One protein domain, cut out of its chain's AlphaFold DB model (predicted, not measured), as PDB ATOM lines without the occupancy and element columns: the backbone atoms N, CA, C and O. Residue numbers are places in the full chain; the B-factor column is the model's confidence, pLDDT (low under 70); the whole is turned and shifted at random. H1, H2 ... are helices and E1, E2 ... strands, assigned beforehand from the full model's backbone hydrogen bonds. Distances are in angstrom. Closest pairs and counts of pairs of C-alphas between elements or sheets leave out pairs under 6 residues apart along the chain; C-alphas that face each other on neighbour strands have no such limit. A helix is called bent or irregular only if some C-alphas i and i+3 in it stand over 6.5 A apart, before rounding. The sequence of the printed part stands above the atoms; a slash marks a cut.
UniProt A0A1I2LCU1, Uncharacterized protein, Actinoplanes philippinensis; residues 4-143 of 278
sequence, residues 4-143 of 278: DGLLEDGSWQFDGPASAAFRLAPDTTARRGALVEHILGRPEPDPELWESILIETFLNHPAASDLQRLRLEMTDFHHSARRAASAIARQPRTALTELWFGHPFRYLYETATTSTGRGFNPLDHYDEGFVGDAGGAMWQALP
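What this domain is: This is residues 4 to 143 of the 278 residues of an uncharacterized protein of Actinoplanes philippinensis (UniProt A0A1I2LCU1). A four-stranded sheet is covered on one face by two helices side by side, H3 and H4, and no named helix covers its other face. H2, H3, H4 and H6 follow one another in a row, with H2 crossing H3 steeply and H6 packed on H4; small H1 grazes the sheet near E1, while H5 and the long stretch 103 to 121 lie beyond the strands' ends. The printed part has 140 residues, six named helices and four named strands, H1 E1 E2 H2 H3 E3 H4 E4 H5 H6; the mixed sheet runs E1 E2 E3 E4. Its class is mixed, helices and strands; it is compact, with a radius of gyration of the C-alphas of 14.7 A, spanning 37 by 36 by 28 A.

How they stand to each other: Begin at E2, residues 19 to 23, and E3, residues 69 to 73: they are parallel, with N 22 and O 71 2.8 A apart, within hydrogen-bond range. E4, residues 98 to 102, is parallel to E3, with N 72 and O 100 at 2.8 A. E1, residues 12 to 14, is antiparallel to E2 in a hairpin, with N 13 and O 21 at 2.8 A. H3, residues 48 to 59, and H4, residues 77 to 90, are on one face of the sheet in two layers, helices over strands. They touch, C-alphas of Ser 52 and Ser 80 closest at 4.2 A, at a shallow tilt of 20 degrees, the same way. E2, H3 with H2, residues 29 to 40, and E3 form a strand-helix-strand unit, parallel neighbour strands joined through helices; E3, H4, E4 form another, and both crossovers are right-handed. H2 touches H3 with residues 32 to 36 alone, C-alphas of Val 36 and Trp 50 closest at 6.3 A, at a steep tilt of 56 degrees. H6, residues 134 to 140, touches H4, C-alphas of Ala 89 and Met 138 closest at 4.2 A. H1, residues 4 to 9, touches H2, C-alphas of Asp 9 and Arg 32 closest at 6.1 A. H5, residues 122 to 125, touches no helix. Every O i to N i+4 pair is within hydrogen-bond range in H1, H2 and H6, against 7 of 8 in H3 and 8 of 10 in H4; H5 is too short for one.

Where its parts are: Find C-alpha 4 at (14.407, 39.626, -42.579), where H1 begins. H4, 19.0 A long, starts at C-alpha 77, (19.677, 16.353, -46.030), and is only just irregular: C-alphas 79 and 82 are 6.8 A apart. H3 measures 18.2 A, H2 16.2 A, and H6 ends at C-alpha 140, (30.127, 18.601, -27.822).

The domain as a whole: The C-alphas farthest apart, Asp 4 and Asp 127, are 39.2 A apart. The printed part has no cut. The link from E4 to H5, 19 residues, is long. Mean pLDDT of the printed part is 90.3; residues 106 to 111 are under 70.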
ATOM      1  N   ASP A   4      15.580  39.287 -41.766       83.00
ATOM      2  CA  ASP A   4      14.407  39.626 -42.579       83.00
ATOM      3  C   ASP A   4      14.350  38.822 -43.888       83.00
ATOM      4  O   ASP A   4      13.306  38.271 -44.222       83.00
ATOM      5  N   GLY A   5      15.484  38.623 -44.571       82.56
ATOM      6  CA  GLY A   5      15.523  37.807 -45.792       82.56
ATOM      7  C   GLY A   5      15.174  36.328 -45.560       82.56
ATOM      8  O   GLY A   5      14.510  35.714 -46.390       82.56
ATOM      9  N   LEU A   6      15.568  35.757 -44.415       84.56
ATOM     10  CA  LEU A   6      15.237  34.372 -44.047       84.56
ATOM     11  C   LEU A   6      13.753  34.217 -43.690       84.56
ATOM     12  O   LEU A   6      13.147  33.197 -44.014       84.56
ATOM     13  N   LEU A   7      13.173  35.235 -43.048       85.06
ATOM     14  CA  LEU A   7      11.739  35.303 -42.763       85.06
ATOM     15  C   LEU A   7      10.921  35.421 -44.057       85.06
ATOM     16  O   LEU A   7       9.896  34.762 -44.205       85.06
ATOM     17  N   GLU A   8      11.387  36.230 -45.011       86.00
ATOM     18  CA  GLU A   8      10.709  36.474 -46.288       86.00
ATOM     19  C   GLU A   8      10.691  35.260 -47.232       86.00
ATOM     20  O   GLU A   8       9.764  35.131 -48.043       86.00
ATOM     21  N   ASP A   9      11.682  34.363 -47.151       86.81
ATOM     22  CA  ASP A   9      11.646  33.075 -47.865       86.81
ATOM     23  C   ASP A   9      10.611  32.110 -47.266       86.81
ATOM     24  O   ASP A   9      10.144  31.205 -47.950       86.81
ATOM     25  N   GLY A  10      10.214  32.300 -46.005       86.81
ATOM     26  CA  GLY A  10       9.204  31.476 -45.336       86.81
ATOM     27  C   GLY A  10       9.685  30.087 -44.907       86.81
ATOM     28  O   GLY A  10       8.920  29.367 -44.266       86.81
ATOM     29  N   SER A  11      10.935  29.711 -45.209       91.44
ATOM     30  CA  SER A  11      11.503  28.428 -44.768       91.44
ATOM     31  C   SER A  11      11.878  28.414 -43.280       91.44
ATOM     32  O   SER A  11      12.041  27.350 -42.688       91.44
ATOM     33  N   TRP A  12      12.014  29.589 -42.660       93.44
ATOM     34  CA  TRP A  12      12.227  29.736 -41.222       93.44
ATOM     35  C   TRP A  12      10.952  30.194 -40.518       93.44
ATOM     36  O   TRP A  12      10.329  31.184 -40.900       93.44
ATOM     37  N   GLN A  13      10.603  29.495 -39.444       92.31
ATOM     38  CA  GLN A  13       9.482  29.799 -38.564       92.31
ATOM     39  C   GLN A  13      10.009  30.014 -37.146       92.31
ATOM     40  O   GLN A  13      10.792  29.211 -36.641       92.31
ATOM     41  N   PHE A  14       9.572  31.089 -36.497       91.38
ATOM     42  CA  PHE A  14       9.984  31.431 -35.138       91.38
ATOM     43  C   PHE A  14       8.766  31.421 -34.223       91.38
ATOM     44  O   PHE A  14       7.804  32.153 -34.456       91.38
ATOM     45  N   ASP A  15       8.819  30.600 -33.178       86.31
ATOM     46  CA  ASP A  15       7.785  30.519 -32.143       86.31
ATOM     47  C   ASP A  15       8.304  31.189 -30.864       86.31
ATOM     48  O   ASP A  15       8.736  30.555 -29.897       86.31
ATOM     49  N   GLY A  16       8.360  32.521 -30.912       85.69
ATOM     50  CA  GLY A  16       8.979  33.341 -29.876       85.69
ATOM     51  C   GLY A  16      10.513  33.397 -29.956       85.69
ATOM     52  O   GLY A  16      11.121  32.912 -30.908       85.69
ATOM     53  N   PRO A  17      11.170  34.025 -28.962       84.31
ATOM     54  CA  PRO A  17      12.599  34.343 -29.031       84.31
ATOM     55  C   PRO A  17      13.532  33.139 -28.822       84.31
ATOM     56  O   PRO A  17      14.716  33.241 -29.116       84.31
ATOM     57  N   ALA A  18      13.021  32.019 -28.303       93.94
ATOM     58  CA  ALA A  18      13.823  30.859 -27.905       93.94
ATOM     59  C   ALA A  18      13.554  29.603 -28.756       93.94
ATOM     60  O   ALA A  18      14.029  28.522 -28.405       93.94
ATOM     61  N   SER A  19      12.776  29.720 -29.836       97.00
ATOM     62  CA  SER A  19      12.374  28.589 -30.677       97.00
ATOM     63  C   SER A  19      12.464  28.941 -32.156       97.00
ATOM     64  O   SER A  19      11.928  29.964 -32.587       97.00
ATOM     65  N   ALA A  20      13.105  28.074 -32.934       96.56
ATOM     66  CA  ALA A  20      13.163  28.191 -34.384       96.56
ATOM     67  C   ALA A  20      12.937  26.832 -35.051       96.56
ATOM     68  O   ALA A  20      13.426  25.801 -34.586       96.56
ATOM     69  N   ALA A  21      12.226  26.841 -36.171       96.81
ATOM     70  CA  ALA A  21      12.030  25.686 -37.026       96.81
ATOM     71  C   ALA A  21      12.393  26.047 -38.465       96.81
ATOM     72  O   ALA A  21      11.898  27.031 -39.014       96.81
ATOM     73  N   PHE A  22      13.247  25.235 -39.071       95.81
ATOM     74  CA  PHE A  22      13.500  25.247 -40.496       95.81
ATOM     75  C   PHE A  22      12.676  24.152 -41.160       95.81
ATOM     76  O   PHE A  22      12.723  23.000 -40.727       95.81
ATOM     77  N   ARG A  23      11.959  24.518 -42.218       92.62
ATOM     78  CA  ARG A  23      11.333  23.611 -43.174       92.62
ATOM     79  C   ARG A  23      11.285  24.310 -44.517       92.62
ATOM     80  O   ARG A  23      10.748  25.409 -44.605       92.62
ATOM     81  N   LEU A  24      11.790  23.667 -45.562       90.00
ATOM     82  CA  LEU A  24      11.822  24.258 -46.895       90.00
ATOM     83  C   LEU A  24      10.412  24.670 -47.364       90.00
ATOM     84  O   LEU A  24       9.512  23.834 -47.469       90.00
ATOM     85  N   ALA A  25      10.210  25.961 -47.640       89.44
ATOM     86  CA  ALA A  25       8.921  26.458 -48.111       89.44
ATOM     87  C   ALA A  25       8.642  25.994 -49.557       89.44
ATOM     88  O   ALA A  25       9.517  26.119 -50.425       89.44
ATOM     89  N   PRO A  26       7.439  25.474 -49.861       82.81
ATOM     90  CA  PRO A  26       7.071  25.172 -51.239       82.81
ATOM     91  C   PRO A  26       6.952  26.465 -52.057       82.81
ATOM     92  O   PRO A  26       6.656  27.531 -51.519       82.81
ATOM     93  N   ASP A  27       7.180  26.372 -53.366       83.38
ATOM     94  CA  ASP A  27       6.951  27.449 -54.342       83.38
ATOM     95  C   ASP A  27       7.767  28.748 -54.151       83.38
ATOM     96  O   ASP A  27       7.490  29.756 -54.805       83.38
ATOM     97  N   THR A  28       8.821  28.750 -53.321       86.00
ATOM     98  CA  THR A  28       9.693  29.931 -53.132       86.00
ATOM     99  C   THR A  28      11.023  29.870 -53.884       86.00
ATOM    100  O   THR A  28      11.848  30.766 -53.730       86.00
ATOM    101  N   THR A  29      11.226  28.887 -54.769       86.75
ATOM    102  CA  THR A  29      12.504  28.611 -55.459       86.75
ATOM    103  C   THR A  29      13.182  29.857 -56.041       86.75
ATOM    104  O   THR A  29      14.347  30.107 -55.755       86.75
ATOM    105  N   ALA A  30      12.470  30.693 -56.804       87.38
ATOM    106  CA  ALA A  30      13.072  31.895 -57.394       87.38
ATOM    107  C   ALA A  30      13.525  32.923 -56.336       87.38
ATOM    108  O   ALA A  30      14.592  33.523 -56.466       87.38
ATOM    109  N   ARG A  31      12.730  33.110 -55.271       89.56
ATOM    110  CA  ARG A  31      13.067  34.004 -54.152       89.56
ATOM    111  C   ARG A  31      14.244  33.449 -53.354       89.56
ATOM    112  O   ARG A  31      15.157  34.201 -53.026       89.56
ATOM    113  N   ARG A  32      14.242  32.140 -53.103       91.81
ATOM    114  CA  ARG A  32      15.316  31.423 -52.422       91.81
ATOM    115  C   ARG A  32      16.637  31.552 -53.156       91.81
ATOM    116  O   ARG A  32      17.632  31.886 -52.527       91.81
ATOM    117  N   GLY A  33      16.628  31.342 -54.473       92.62
ATOM    118  CA  GLY A  33      17.798  31.544 -55.319       92.62
ATOM    119  C   GLY A  33      18.361  32.948 -55.126       92.62
ATOM    120  O   GLY A  33      19.490  33.088 -54.675       92.62
ATOM    121  N   ALA A  34      17.544  33.988 -55.321       92.44
ATOM    122  CA  ALA A  34      17.972  35.377 -55.132       92.44
ATOM    123  C   ALA A  34      18.524  35.666 -53.720       92.44
ATOM    124  O   ALA A  34      19.510  36.392 -53.577       92.44
ATOM    125  N   LEU A  35      17.923  35.084 -52.676       94.12
ATOM    126  CA  LEU A  35      18.422  35.189 -51.306       94.12
ATOM    127  C   LEU A  35      19.787  34.512 -51.151       94.12
ATOM    128  O   LEU A  35      20.706  35.120 -50.611       94.12
ATOM    129  N   VAL A  36      19.956  33.288 -51.650       94.88
ATOM    130  CA  VAL A  36      21.236  32.569 -51.612       94.88
ATOM    131  C   VAL A  36      22.319  33.318 -52.389       94.88
ATOM    132  O   VAL A  36      23.435  33.463 -51.890       94.88
ATOM    133  N   GLU A  37      21.994  33.865 -53.558       95.12
ATOM    134  CA  GLU A  37      22.925  34.693 -54.327       95.12
ATOM    135  C   GLU A  37      23.354  35.937 -53.549       95.12
ATOM    136  O   GLU A  37      24.537  36.286 -53.529       95.12
ATOM    137  N   HIS A  38      22.409  36.583 -52.864       94.19
ATOM    138  CA  HIS A  38      22.692  37.716 -51.992       94.19
ATOM    139  C   HIS A  38      23.600  37.326 -50.816       94.19
ATOM    140  O   HIS A  38      24.541  38.053 -50.502       94.19
ATOM    141  N   ILE A  39      23.347  36.170 -50.191       94.25
ATOM    142  CA  ILE A  39      24.141  35.626 -49.080       94.25
ATOM    143  C   ILE A  39      25.585  35.353 -49.513       94.25
ATOM    144  O   ILE A  39      26.523  35.725 -48.808       94.25
ATOM    145  N   LEU A  40      25.767  34.699 -50.661       94.75
ATOM    146  CA  LEU A  40      27.082  34.283 -51.152       94.75
ATOM    147  C   LEU A  40      27.833  35.388 -51.908       94.75
ATOM    148  O   LEU A  40      29.041  35.271 -52.116       94.75
ATOM    149  N   GLY A  41      27.131  36.423 -52.374       96.06
ATOM    150  CA  GLY A  41      27.670  37.427 -53.295       96.06
ATOM    151  C   GLY A  41      27.960  36.883 -54.701       96.06
ATOM    152  O   GLY A  41      28.699  37.512 -55.460       96.06
ATOM    153  N   ARG A  42      27.424  35.704 -55.045       95.69
ATOM    154  CA  ARG A  42      27.575  35.035 -56.346       95.69
ATOM    155  C   ARG A  42      26.432  34.039 -56.593       95.69
ATOM    156  O   ARG A  42      25.866  33.554 -55.615       95.69
ATOM    157  N   PRO A  43      26.162  33.659 -57.856       94.50
ATOM    158  CA  PRO A  43      25.245  32.571 -58.182       94.50
ATOM    159  C   PRO A  43      25.641  31.234 -57.543       94.50
ATOM    160  O   PRO A  43      26.818  30.863 -57.583       94.50
ATOM    161  N   GLU A  44      24.659  30.500 -57.016       95.38
ATOM    162  CA  GLU A  44      24.777  29.077 -56.668       95.38
ATOM    163  C   GLU A  44      23.911  28.271 -57.646       95.38
ATOM    164  O   GLU A  44      22.683  28.289 -57.514       95.38
ATOM    165  N   PRO A  45      24.511  27.633 -58.668       92.56
ATOM    166  CA  PRO A  45      23.761  26.971 -59.730       92.56
ATOM    167  C   PRO A  45      23.056  25.687 -59.292       92.56
ATOM    168  O   PRO A  45      22.210  25.215 -60.049       92.56
ATOM    169  N   ASP A  46      23.402  25.111 -58.135       93.94
ATOM    170  CA  ASP A  46      22.760  23.905 -57.614       93.94
ATOM    171  C   ASP A  46      21.702  24.241 -56.544       93.94
ATOM    172  O   ASP A  46      22.061  24.593 -55.414       93.94
ATOM    173  N   PRO A  47      20.395  24.127 -56.859       91.88
ATOM    174  CA  PRO A  47      19.336  24.423 -55.903       91.88
ATOM    175  C   PRO A  47      19.334  23.514 -54.673       91.88
ATOM    176  O   PRO A  47      18.856  23.940 -53.625       91.88
ATOM    177  N   GLU A  48      19.897  22.305 -54.764       91.31
ATOM    178  CA  GLU A  48      19.960  21.375 -53.628       91.31
ATOM    179  C   GLU A  48      20.927  21.866 -52.537       91.31
ATOM    180  O   GLU A  48      20.814  21.504 -51.368       91.31
ATOM    181  N   LEU A  49      21.863  22.757 -52.888       94.19
ATOM    182  CA  LEU A  49      22.768  23.377 -51.920       94.19
ATOM    183  C   LEU A  49      22.131  24.559 -51.187       94.19
ATOM    184  O   LEU A  49      22.625  24.947 -50.123       94.19
ATOM    185  N   TRP A  50      21.057  25.142 -51.724       94.75
ATOM    186  CA  TRP A  50      20.447  26.359 -51.183       94.75
ATOM    187  C   TRP A  50      19.941  26.156 -49.761       94.75
ATOM    188  O   TRP A  50      20.201  26.998 -48.902       94.75
ATOM    189  N   GLU A  51      19.289  25.023 -49.490       94.69
ATOM    190  CA  GLU A  51      18.829  24.654 -48.151       94.69
ATOM    191  C   GLU A  51      19.975  24.715 -47.130       94.69
ATOM    192  O   GLU A  51      19.897  25.427 -46.125       94.69
ATOM    193  N   SER A  52      21.080  24.038 -47.439       95.44
ATOM    194  CA  SER A  52      22.246  23.968 -46.564       95.44
ATOM    195  C   SER A  52      22.856  25.348 -46.277       95.44
ATOM    196  O   SER A  52      23.313  25.604 -45.162       95.44
ATOM    197  N   ILE A  53      22.825  26.258 -47.261       95.75
ATOM    198  CA  ILE A  53      23.334  27.629 -47.134       95.75
ATOM    199  C   ILE A  53      22.441  28.439 -46.197       95.75
ATOM    200  O   ILE A  53      22.959  29.154 -45.338       95.75
ATOM    201  N   LEU A  54      21.117  28.325 -46.324       95.25
ATOM    202  CA  LEU A  54      20.177  29.014 -45.436       95.25
ATOM    203  C   LEU A  54      20.306  28.523 -43.991       95.25
ATOM    204  O   LEU A  54      20.322  29.343 -43.067       95.25
ATOM    205  N   ILE A  55      20.436  27.207 -43.797       96.06
ATOM    206  CA  ILE A  55      20.634  26.604 -42.477       96.06
ATOM    207  C   ILE A  55      21.951  27.081 -41.861       96.06
ATOM    208  O   ILE A  55      21.955  27.608 -40.748       96.06
ATOM    209  N   GLU A  56      23.067  26.957 -42.587       95.88
ATOM    210  CA  GLU A  56      24.380  27.402 -42.111       95.88
ATOM    211  C   GLU A  56      24.381  28.903 -41.785       95.88
ATOM    212  O   GLU A  56      24.934  29.325 -40.766       95.88
ATOM    213  N   THR A  57      23.736  29.716 -42.623       94.62
ATOM    214  CA  THR A  57      23.635  31.165 -42.431       94.62
ATOM    215  C   THR A  57      22.925  31.512 -41.130       94.62
ATOM    216  O   THR A  57      23.440  32.314 -40.348       94.62
ATOM    217  N   PHE A  58      21.764  30.902 -40.876       95.19
ATOM    218  CA  PHE A  58      21.022  31.147 -39.646       95.19
ATOM    219  C   PHE A  58      21.784  30.651 -38.419       95.19
ATOM    220  O   PHE A  58      21.927  31.390 -37.448       95.19
ATOM    221  N   LEU A  59      22.315  29.428 -38.463       95.75
ATOM    222  CA  LEU A  59      23.025  28.860 -37.322       95.75
ATOM    223  C   LEU A  59      24.260  29.701 -36.969       95.75
ATOM    224  O   LEU A  59      24.530  29.915 -35.793       95.75
ATOM    225  N   ASN A  60      24.973  30.276 -37.936       93.75
ATOM    226  CA  ASN A  60      26.093  31.171 -37.630       93.75
ATOM    227  C   ASN A  60      25.671  32.568 -37.123       93.75
ATOM    228  O   ASN A  60      26.531  33.335 -36.678       93.75
ATOM    229  N   HIS A  61      24.382  32.919 -37.178       92.31
ATOM    230  CA  HIS A  61      23.871  34.201 -36.705       92.31
ATOM    231  C   HIS A  61      23.735  34.225 -35.165       92.31
ATOM    232  O   HIS A  61      23.243  33.257 -34.582       92.31
ATOM    233  N   PRO A  62      24.065  35.339 -34.476       90.38
ATOM    234  CA  PRO A  62      23.973  35.428 -33.012       90.38
ATOM    235  C   PRO A  62      22.592  35.100 -32.431       90.38
ATOM    236  O   PRO A  62      22.507  34.521 -31.355       90.38
ATOM    237  N   ALA A  63      21.510  35.403 -33.152       88.62
ATOM    238  CA  ALA A  63      20.148  35.069 -32.719       88.62
ATOM    239  C   ALA A  63      19.911  33.559 -32.517       88.62
ATOM    240  O   ALA A  63      19.020  33.180 -31.768       88.62
ATOM    241  N   ALA A  64      20.709  32.695 -33.154       92.62
ATOM    242  CA  ALA A  64      20.620  31.252 -32.968       92.62
ATOM    243  C   ALA A  64      21.333  30.759 -31.691       92.62
ATOM    244  O   ALA A  64      21.247  29.578 -31.361       92.62
ATOM    245  N   SER A  65      22.101  31.609 -30.999       91.00
ATOM    246  CA  SER A  65      22.892  31.198 -29.824       91.00
ATOM    247  C   SER A  65      22.043  30.962 -28.571       91.00
ATOM    248  O   SER A  65      22.342  30.045 -27.805       91.00
ATOM    249  N   ASP A  66      20.955  31.720 -28.426       93.31
ATOM    250  CA  ASP A  66      20.061  31.685 -27.262       93.31
ATOM    251  C   ASP A  66      18.836  30.775 -27.462       93.31
ATOM    252  O   ASP A  66      17.934  30.734 -26.621       93.31
ATOM    253  N   LEU A  67      18.778  30.035 -28.575       97.00
ATOM    254  CA  LEU A  67      17.687  29.098 -28.825       97.00
ATOM    255  C   LEU A  67      17.682  27.987 -27.776       97.00
ATOM    256  O   LEU A  67      18.704  27.362 -27.504       97.00
ATOM    257  N   GLN A  68      16.493  27.710 -27.249       98.25
ATOM    258  CA  GLN A  68      16.217  26.563 -26.385       98.25
ATOM    259  C   GLN A  68      15.662  25.382 -27.175       98.25
ATOM    260  O   GLN A  68      15.893  24.231 -26.806       98.25
ATOM    261  N   ARG A  69      14.952  25.664 -28.273       98.56
ATOM    262  CA  ARG A  69      14.330  24.667 -29.143       98.56
ATOM    263  C   ARG A  69      14.697  24.940 -30.597       98.56
ATOM    264  O   ARG A  69      14.580  26.071 -31.073       98.56
ATOM    265  N   LEU A  70      15.147  23.905 -31.296       98.25
ATOM    266  CA  LEU A  70      15.508  23.982 -32.707       98.25
ATOM    267  C   LEU A  70      14.962  22.766 -33.451       98.25
ATOM    268  O   LEU A  70      15.202  21.631 -33.053       98.25
ATOM    269  N   ARG A  71      14.277  23.004 -34.567       98.00
ATOM    270  CA  ARG A  71      13.858  21.962 -35.508       98.00
ATOM    271  C   ARG A  71      14.493  22.212 -36.868       98.00
ATOM    272  O   ARG A  71      14.323  23.292 -37.417       98.00
ATOM    273  N   LEU A  72      15.208  21.232 -37.411       97.44
ATOM    274  CA  LEU A  72      15.848  21.298 -38.727       97.44
ATOM    275  C   LEU A  72      15.290  20.217 -39.656       97.44
ATOM    276  O   LEU A  72      15.879  19.143 -39.737       97.44
ATOM    277  N   GLU A  73      14.175  20.516 -40.331       95.25
ATOM    278  CA  GLU A  73      13.509  19.669 -41.336       95.25
ATOM    279  C   GLU A  73      14.141  19.865 -42.717       95.25
ATOM    280  O   GLU A  73      13.818  20.807 -43.442       95.25
ATOM    281  N   MET A  74      15.090  18.987 -43.040       93.00
ATOM    282  CA  MET A  74      15.968  19.069 -44.206       93.00
ATOM    283  C   MET A  74      15.420  18.223 -45.350       93.00
ATOM    284  O   MET A  74      15.379  17.001 -45.254       93.00
ATOM    285  N   THR A  75      14.999  18.854 -46.441       89.94
ATOM    286  CA  THR A  75      14.599  18.171 -47.682       89.94
ATOM    287  C   THR A  75      15.818  17.617 -48.411       89.94
ATOM    288  O   THR A  75      15.794  16.483 -48.873       89.94
ATOM    289  N   ASP A  76      16.901  18.393 -48.451       90.06
ATOM    290  CA  ASP A  76      18.161  18.049 -49.116       90.06
ATOM    291  C   ASP A  76      19.202  17.589 -48.089       90.06
ATOM    292  O   ASP A  76      20.339  18.068 -48.062       90.06
ATOM    293  N   PHE A  77      18.818  16.698 -47.169       88.25
ATOM    294  CA  PHE A  77      19.677  16.353 -46.030       88.25
ATOM    295  C   PHE A  77      21.023  15.736 -46.433       88.25
ATOM    296  O   PHE A  77      21.980  15.871 -45.668       88.25
ATOM    297  N   HIS A  78      21.140  15.152 -47.633       87.94
ATOM    298  CA  HIS A  78      22.408  14.672 -48.188       87.94
ATOM    299  C   HIS A  78      23.450  15.782 -48.371       87.94
ATOM    300  O   HIS A  78      24.646  15.526 -48.251       87.94
ATOM    301  N   HIS A  79      23.009  17.027 -48.560       90.94
ATOM    302  CA  HIS A  79      23.870  18.214 -48.546       90.94
ATOM    303  C   HIS A  79      23.791  18.990 -47.225       90.94
ATOM    304  O   HIS A  79      24.780  19.580 -46.772       90.94
ATOM    305  N   SER A  80      22.612  19.021 -46.599       94.88
ATOM    306  CA  SER A  80      22.326  19.887 -45.454       94.88
ATOM    307  C   SER A  80      22.815  19.334 -44.118       94.88
ATOM    308  O   SER A  80      23.278  20.122 -43.290       94.88
ATOM    309  N   ALA A  81      22.781  18.017 -43.890       95.31
ATOM    310  CA  ALA A  81      23.038  17.433 -42.571       95.31
ATOM    311  C   ALA A  81      24.456  17.740 -42.063       95.31
ATOM    312  O   ALA A  81      24.619  18.304 -40.975       95.31
ATOM    313  N   ARG A  82      25.493  17.472 -42.871       95.62
ATOM    314  CA  ARG A  82      26.886  17.785 -42.510       95.62
ATOM    315  C   ARG A  82      27.114  19.275 -42.277       95.62
ATOM    316  O   ARG A  82      27.840  19.653 -41.353       95.62
ATOM    317  N   ARG A  83      26.512  20.139 -43.102       95.81
ATOM    318  CA  ARG A  83      26.648  21.599 -42.974       95.81
ATOM    319  C   ARG A  83      25.960  22.126 -41.720       95.81
ATOM    320  O   ARG A  83      26.568  22.910 -40.993       95.81
ATOM    321  N   ALA A  84      24.758  21.642 -41.418       96.81
ATOM    322  CA  ALA A  84      24.046  21.952 -40.185       96.81
ATOM    323  C   ALA A  84      24.857  21.522 -38.953       96.81
ATOM    324  O   ALA A  84      25.113  22.340 -38.068       96.81
ATOM    325  N   ALA A  85      25.342  20.277 -38.938       97.00
ATOM    326  CA  ALA A  85      26.183  19.753 -37.864       97.00
ATOM    327  C   ALA A  85      27.465  20.579 -37.680       97.00
ATOM    328  O   ALA A  85      27.808  20.966 -36.563       97.00
ATOM    329  N   SER A  86      28.129  20.938 -38.782       96.88
ATOM    330  CA  SER A  86      29.319  21.794 -38.762       96.88
ATOM    331  C   SER A  86      29.021  23.196 -38.218       96.88
ATOM    332  O   SER A  86      29.814  23.744 -37.453       96.88
ATOM    333  N   ALA A  87      27.884  23.792 -38.581       96.31
ATOM    334  CA  ALA A  87      27.483  25.112 -38.097       96.31
ATOM    335  C   ALA A  87      27.099  25.097 -36.605       96.31
ATOM    336  O   ALA A  87      27.377  26.057 -35.883       96.31
ATOM    337  N   ILE A  88      26.516  23.999 -36.113       96.69
ATOM    338  CA  ILE A  88      26.314  23.772 -34.675       96.69
ATOM    339  C   ILE A  88      27.669  23.638 -33.974       96.69
ATOM    340  O   ILE A  88      27.918  24.339 -33.000       96.69
ATOM    341  N   ALA A  89      28.580  22.818 -34.503       95.94
ATOM    342  CA  ALA A  89      29.899  22.582 -33.917       95.94
ATOM    343  C   ALA A  89      30.748  23.859 -33.761       95.94
ATOM    344  O   ALA A  89      31.515  23.984 -32.808       95.94
ATOM    345  N   ARG A  90      30.617  24.829 -34.678       94.94
ATOM    346  CA  ARG A  90      31.373  26.097 -34.636       94.94
ATOM    347  C   ARG A  90      30.967  27.025 -33.490       94.94
ATOM    348  O   ARG A  90      31.769  27.874 -33.102       94.94
ATOM    349  N   GLN A  91      29.740  26.916 -32.986       91.31
ATOM    350  CA  GLN A  91      29.206  27.806 -31.955       91.31
ATOM    351  C   GLN A  91      28.439  26.985 -30.910       91.31
ATOM    352  O   GLN A  91      27.320  26.550 -31.193       91.31
ATOM    353  N   PRO A  92      28.995  26.797 -29.697       90.25
ATOM    354  CA  PRO A  92      28.318  26.066 -28.635       90.25
ATOM    355  C   PRO A  92      26.917  26.625 -28.351       90.25
ATOM    356  O   PRO A  92      26.755  27.810 -28.059       90.25
ATOM    357  N   ARG A  93      25.902  25.761 -28.391       94.81
ATOM    358  CA  ARG A  93      24.505  26.084 -28.075       94.81
ATOM    359  C   ARG A  93      24.223  25.720 -26.628       94.81
ATOM    360  O   ARG A  93      23.609  24.705 -26.312       94.81
ATOM    361  N   THR A  94      24.720  26.556 -25.728       95.50
ATOM    362  CA  THR A  94      24.623  26.306 -24.279       95.50
ATOM    363  C   THR A  94      23.204  26.424 -23.724       95.50
ATOM    364  O   THR A  94      22.956  25.937 -22.625       95.50
ATOM    365  N   ALA A  95      22.277  27.023 -24.477       96.94
ATOM    366  CA  ALA A  95      20.867  27.128 -24.116       96.94
ATOM    367  C   ALA A  95      19.979  26.054 -24.768       96.94
ATOM    368  O   ALA A  95      18.849  25.877 -24.321       96.94
ATOM    369  N   LEU A  96      20.462  25.336 -25.793       98.19
ATOM    370  CA  LEU A  96      19.624  24.435 -26.586       98.19
ATOM    371  C   LEU A  96      19.320  23.151 -25.813       98.19
ATOM    372  O   LEU A  96      20.199  22.316 -25.609       98.19
ATOM    373  N   THR A  97      18.064  22.999 -25.405       98.50
ATOM    374  CA  THR A  97      17.568  21.857 -24.629       98.50
ATOM    375  C   THR A  97      16.819  20.837 -25.477       98.50
ATOM    376  O   THR A  97      16.760  19.668 -25.094       98.50
ATOM    377  N   GLU A  98      16.282  21.251 -26.626       98.62
ATOM    378  CA  GLU A  98      15.518  20.398 -27.539       98.62
ATOM    379  C   GLU A  98      16.007  20.561 -28.980       98.62
ATOM    380  O   GLU A  98      16.118  21.683 -29.488       98.62
ATOM    381  N   LEU A  99      16.267  19.435 -29.643       98.44
ATOM    382  CA  LEU A  99      16.653  19.384 -31.047       98.44
ATOM    383  C   LEU A  99      15.804  18.354 -31.790       98.44
ATOM    384  O   LEU A  99      15.767  17.189 -31.407       98.44
ATOM    385  N   TRP A 100      15.194  18.771 -32.894       97.75
ATOM    386  CA  TRP A 100      14.697  17.883 -33.941       97.75
ATOM    387  C   TRP A 100      15.623  18.014 -35.154       97.75
ATOM    388  O   TRP A 100      15.873  19.134 -35.609       97.75
ATOM    389  N   PHE A 101      16.150  16.904 -35.669       96.75
ATOM    390  CA  PHE A 101      17.150  16.901 -36.741       96.75
ATOM    391  C   PHE A 101      16.881  15.787 -37.753       96.75
ATOM    392  O   PHE A 101      16.881  14.611 -37.383       96.75
ATOM    393  N   GLY A 102      16.719  16.145 -39.031       93.88
ATOM    394  CA  GLY A 102      16.687  15.170 -40.120       93.88
ATOM    395  C   GLY A 102      15.648  15.458 -41.205       93.88
ATOM    396  O   GLY A 102      15.411  16.616 -41.539       93.88
ATOM    397  N   HIS A 103      15.061  14.408 -41.774       88.31
ATOM    398  CA  HIS A 103      14.122  14.447 -42.893       88.31
ATOM    399  C   HIS A 103      12.924  13.522 -42.638       88.31
ATOM    400  O   HIS A 103      13.138  12.357 -42.301       88.31
ATOM    401  N   PRO A 104      11.676  13.985 -42.837       80.38
ATOM    402  CA  PRO A 104      10.500  13.161 -42.619       80.38
ATOM    403  C   PRO A 104      10.325  12.120 -43.726       80.38
ATOM    404  O   PRO A 104       9.784  12.410 -44.791       80.38
ATOM    405  N   PHE A 105      10.734  10.883 -43.453       71.50
ATOM    406  CA  PHE A 105      10.472   9.753 -44.338       71.50
ATOM    407  C   PHE A 105       9.103   9.139 -44.069       71.50
ATOM    408  O   PHE A 105       8.716   8.915 -42.921       71.50
ATOM    409  N   ARG A 106       8.383   8.805 -45.146       60.25
ATOM    410  CA  ARG A 106       7.205   7.938 -45.052       60.25
ATOM    411  C   ARG A 106       7.620   6.473 -44.911       60.25
ATOM    412  O   ARG A 106       7.094   5.784 -44.044       60.25
ATOM    413  N   TYR A 107       8.572   6.042 -45.738       59.88
ATOM    414  CA  TYR A 107       9.261   4.754 -45.673       59.88
ATOM    415  C   TYR A 107      10.737   4.998 -45.995       59.88
ATOM    416  O   TYR A 107      11.042   5.763 -46.908       59.88
ATOM    417  N   LEU A 108      11.654   4.375 -45.258       63.94
ATOM    418  CA  LEU A 108      13.097   4.608 -45.424       63.94
ATOM    419  C   LEU A 108      13.636   4.173 -46.789       63.94
ATOM    420  O   LEU A 108      14.600   4.750 -47.277       63.94
ATOM    421  N   TYR A 109      12.990   3.186 -47.407       59.00
ATOM    422  CA  TYR A 109      13.360   2.657 -48.719       59.00
ATOM    423  C   TYR A 109      12.629   3.323 -49.892       59.00
ATOM    424  O   TYR A 109      12.799   2.930 -51.046       59.00
ATOM    425  N   GLU A 110      11.792   4.330 -49.639       61.69
ATOM    426  CA  GLU A 110      11.272   5.126 -50.749       61.69
ATOM    427  C   GLU A 110      12.456   5.788 -51.469       61.69
ATOM    428  O   GLU A 110      13.389   6.259 -50.820       61.69
ATOM    429  N   THR A 111      12.446   5.800 -52.809       63.31
ATOM    430  CA  THR A 111      13.441   6.560 -53.578       63.31
ATOM    431  C   THR A 111      13.352   8.008 -53.129       63.31
ATOM    432  O   THR A 111      12.418   8.722 -53.492       63.31
ATOM    433  N   ALA A 112      14.298   8.413 -52.292       72.69
ATOM    434  CA  ALA A 112      14.248   9.693 -51.635       72.69
ATOM    435  C   ALA A 112      14.446  10.783 -52.688       72.69
ATOM    436  O   ALA A 112      15.318  10.674 -53.556       72.69
ATOM    437  N   THR A 113      13.592  11.803 -52.662       80.75
ATOM    438  CA  THR A 113      13.633  12.887 -53.645       80.75
ATOM    439  C   THR A 113      14.214  14.146 -53.033       80.75
ATOM    440  O   THR A 113      13.771  14.571 -51.968       80.75
ATOM    441  N   THR A 114      15.149  14.773 -53.738       85.56
ATOM    442  CA  THR A 114      15.693  16.090 -53.385       85.56
ATOM    443  C   THR A 114      14.652  17.192 -53.610       85.56
ATOM    444  O   THR A 114      13.595  16.964 -54.210       85.56
ATOM    445  N   SER A 115      14.953  18.429 -53.211       83.12
ATOM    446  CA  SER A 115      14.102  19.598 -53.473       83.12
ATOM    447  C   SER A 115      13.890  19.885 -54.964       83.12
ATOM    448  O   SER A 115      12.951  20.594 -55.329       83.12
ATOM    449  N   THR A 116      14.721  19.312 -55.843       85.81
ATOM    450  CA  THR A 116      14.559  19.390 -57.303       85.81
ATOM    451  C   THR A 116      13.794  18.201 -57.894       85.81
ATOM    452  O   THR A 116      13.588  18.141 -59.109       85.81
ATOM    453  N   GLY A 117      13.355  17.258 -57.054       85.56
ATOM    454  CA  GLY A 117      12.663  16.033 -57.453       85.56
ATOM    455  C   GLY A 117      13.587  14.942 -57.999       85.56
ATOM    456  O   GLY A 117      13.098  13.947 -58.538       85.56
ATOM    457  N   ARG A 118      14.913  15.106 -57.900       85.19
ATOM    458  CA  ARG A 118      15.868  14.060 -58.289       85.19
ATOM    459  C   ARG A 118      15.858  12.947 -57.252       85.19
ATOM    460  O   ARG A 118      15.810  13.225 -56.062       85.19
ATOM    461  N   GLY A 119      15.925  11.701 -57.707       84.00
ATOM    462  CA  GLY A 119      16.133  10.568 -56.811       84.00
ATOM    463  C   GLY A 119      17.569  10.542 -56.288       84.00
ATOM    464  O   GLY A 119      18.498  10.842 -57.039       84.00
ATOM    465  N   PHE A 120      17.748  10.132 -55.038       83.44
ATOM    466  CA  PHE A 120      19.039   9.731 -54.489       83.44
ATOM    467  C   PHE A 120      18.891   8.434 -53.687       83.44
ATOM    468  O   PHE A 120      17.789   8.064 -53.276       83.44
ATOM    469  N   ASN A 121      20.002   7.724 -53.502       83.69
ATOM    470  CA  ASN A 121      20.047   6.474 -52.758       83.69
ATOM    471  C   ASN A 121      20.712   6.711 -51.393       83.69
ATOM    472  O   ASN A 121      21.919   6.953 -51.356       83.69
ATOM    473  N   PRO A 122      19.980   6.625 -50.266       79.56
ATOM    474  CA  PRO A 122      20.577   6.804 -48.947       79.56
ATOM    475  C   PRO A 122      21.740   5.845 -48.668       79.56
ATOM    476  O   PRO A 122      22.705   6.236 -48.018       79.56
ATOM    477  N   LEU A 123      21.685   4.621 -49.213       85.38
ATOM    478  CA  LEU A 123      22.708   3.588 -49.017       85.38
ATOM    479  C   LEU A 123      24.091   3.974 -49.562       85.38
ATOM    480  O   LEU A 123      25.076   3.350 -49.180       85.38
ATOM    481  N   ASP A 124      24.192   5.011 -50.400       84.69
ATOM    482  CA  ASP A 124      25.482   5.540 -50.857       84.69
ATOM    483  C   ASP A 124      26.330   6.095 -49.688       84.69
ATOM    484  O   ASP A 124      27.538   6.256 -49.835       84.69
ATOM    485  N   HIS A 125      25.712   6.343 -48.525       83.62
ATOM    486  CA  HIS A 125      26.358   6.791 -47.285       83.62
ATOM    487  C   HIS A 125      26.286   5.760 -46.147       83.62
ATOM    488  O   HIS A 125      26.420   6.118 -44.973       83.62
ATOM    489  N   TYR A 126      26.075   4.482 -46.473       84.44
ATOM    490  CA  TYR A 126      26.209   3.402 -45.497       84.44
ATOM    491  C   TYR A 126      27.626   3.404 -44.889       84.44
ATOM    492  O   TYR A 126      28.600   3.712 -45.572       84.44
ATOM    493  N   ASP A 127      27.730   3.132 -43.591       85.44
ATOM    494  CA  ASP A 127      28.912   3.255 -42.721       85.44
ATOM    495  C   ASP A 127      29.516   4.666 -42.553       85.44
ATOM    496  O   ASP A 127      30.161   4.930 -41.538       85.44
ATOM    497  N   GLU A 128      29.283   5.601 -43.477       84.50
ATOM    498  CA  GLU A 128      29.808   6.974 -43.393       84.50
ATOM    499  C   GLU A 128      28.873   7.923 -42.633       84.50
ATOM    500  O   GLU A 128      29.304   8.728 -41.799       84.50
ATOM    501  N   GLY A 129      27.582   7.824 -42.944       90.12
ATOM    502  CA  GLY A 129      26.527   8.704 -42.477       90.12
ATOM    503  C   GLY A 129      26.576  10.122 -43.060       90.12
ATOM    504  O   GLY A 129      27.631  10.683 -43.353       90.12
ATOM    505  N   PHE A 130      25.412  10.759 -43.186       92.75
ATOM    506  CA  PHE A 130      25.298  12.079 -43.822       92.75
ATOM    507  C   PHE A 130      25.909  13.229 -43.022       92.75
ATOM    508  O   PHE A 130      26.274  14.259 -43.588       92.75
ATOM    509  N   VAL A 131      26.027  13.085 -41.704       94.06
ATOM    510  CA  VAL A 131      26.728  14.057 -40.857       94.06
ATOM    511  C   VAL A 131      28.245  13.849 -40.899       94.06
ATOM    512  O   VAL A 131      28.996  14.823 -40.773       94.06
ATOM    513  N   GLY A 132      28.699  12.612 -41.107       90.75
ATOM    514  CA  GLY A 132      30.109  12.239 -41.156       90.75
ATOM    515  C   GLY A 132      30.912  12.705 -39.935       90.75
ATOM    516  O   GLY A 132      30.455  12.673 -38.788       90.75
ATOM    517  N   ASP A 133      32.124  13.195 -40.194       90.94
ATOM    518  CA  ASP A 133      33.093  13.644 -39.184       90.94
ATOM    519  C   ASP A 133      32.636  14.838 -38.322       90.94
ATOM    520  O   ASP A 133      33.184  15.067 -37.241       90.94
ATOM    521  N   ALA A 134      31.610  15.582 -38.748       94.00
ATOM    522  CA  ALA A 134      31.087  16.725 -38.003       94.00
ATOM    523  C   ALA A 134      30.303  16.314 -36.742       94.00
ATOM    524  O   ALA A 134      30.131  17.136 -35.836       94.00
ATOM    525  N   GLY A 135      29.847  15.058 -36.653       93.69
ATOM    526  CA  GLY A 135      28.945  14.593 -35.593       93.69
ATOM    527  C   GLY A 135      29.550  14.701 -34.196       93.69
ATOM    528  O   GLY A 135      28.928  15.247 -33.288       93.69
ATOM    529  N   GLY A 136      30.804  14.268 -34.029       93.56
ATOM    530  CA  GLY A 136      31.484  14.333 -32.733       93.56
ATOM    531  C   GLY A 136      31.568  15.761 -32.184       93.56
ATOM    532  O   GLY A 136      31.221  16.005 -31.030       93.56
ATOM    533  N   ALA A 137      31.964  16.723 -33.020       95.75
ATOM    534  CA  ALA A 137      32.061  18.127 -32.624       95.75
ATOM    535  C   ALA A 137      30.681  18.780 -32.417       95.75
ATOM    536  O   ALA A 137      30.522  19.595 -31.507       95.75
ATOM    537  N   MET A 138      29.677  18.398 -33.216       96.56
ATOM    538  CA  MET A 138      28.295  18.850 -33.045       96.56
ATOM    539  C   MET A 138      27.773  18.493 -31.653       96.56
ATOM    540  O   MET A 138      27.260  19.367 -30.961       96.56
ATOM    541  N   TRP A 139      27.935  17.245 -31.208       96.06
ATOM    542  CA  TRP A 139      27.411  16.834 -29.906       96.06
ATOM    543  C   TRP A 139      28.098  17.539 -28.730       96.06
ATOM    544  O   TRP A 139      27.431  17.916 -27.768       96.06
ATOM    545  N   GLN A 140      29.404  17.809 -28.829       95.56
ATOM    546  CA  GLN A 140      30.127  18.601 -27.822       95.56
ATOM    547  C   GLN A 140      29.643  20.058 -27.749       95.56
ATOM    548  O   GLN A 140      29.707  20.685 -26.692       95.56
ATOM    549  N   ALA A 141      29.118  20.597 -28.852       96.38
ATOM    550  CA  ALA A 141      28.517  21.925 -28.896       96.38
ATOM    551  C   ALA A 141      27.106  21.989 -28.279       96.38
ATOM    552  O   ALA A 141      26.555  23.084 -28.188       96.38
ATOM    553  N   LEU A 142      26.524  20.874 -27.818       97.38
ATOM    554  CA  LEU A 142      25.151  20.802 -27.302       97.38
ATOM    555  C   LEU A 142      25.074  20.337 -25.826       97.38
ATOM    556  O   LEU A 142      24.362  19.383 -25.510       97.38
ATOM    557  N   PRO A 143      25.763  20.998 -24.873       96.62
ATOM    558  CA  PRO A 143      25.865  20.510 -23.488       96.62
ATOM    559  C   PRO A 143      24.536  20.551 -22.707       96.62
ATOM    560  O   PRO A 143      24.345  19.819 -21.730       96.62
TER     561      PRO A 143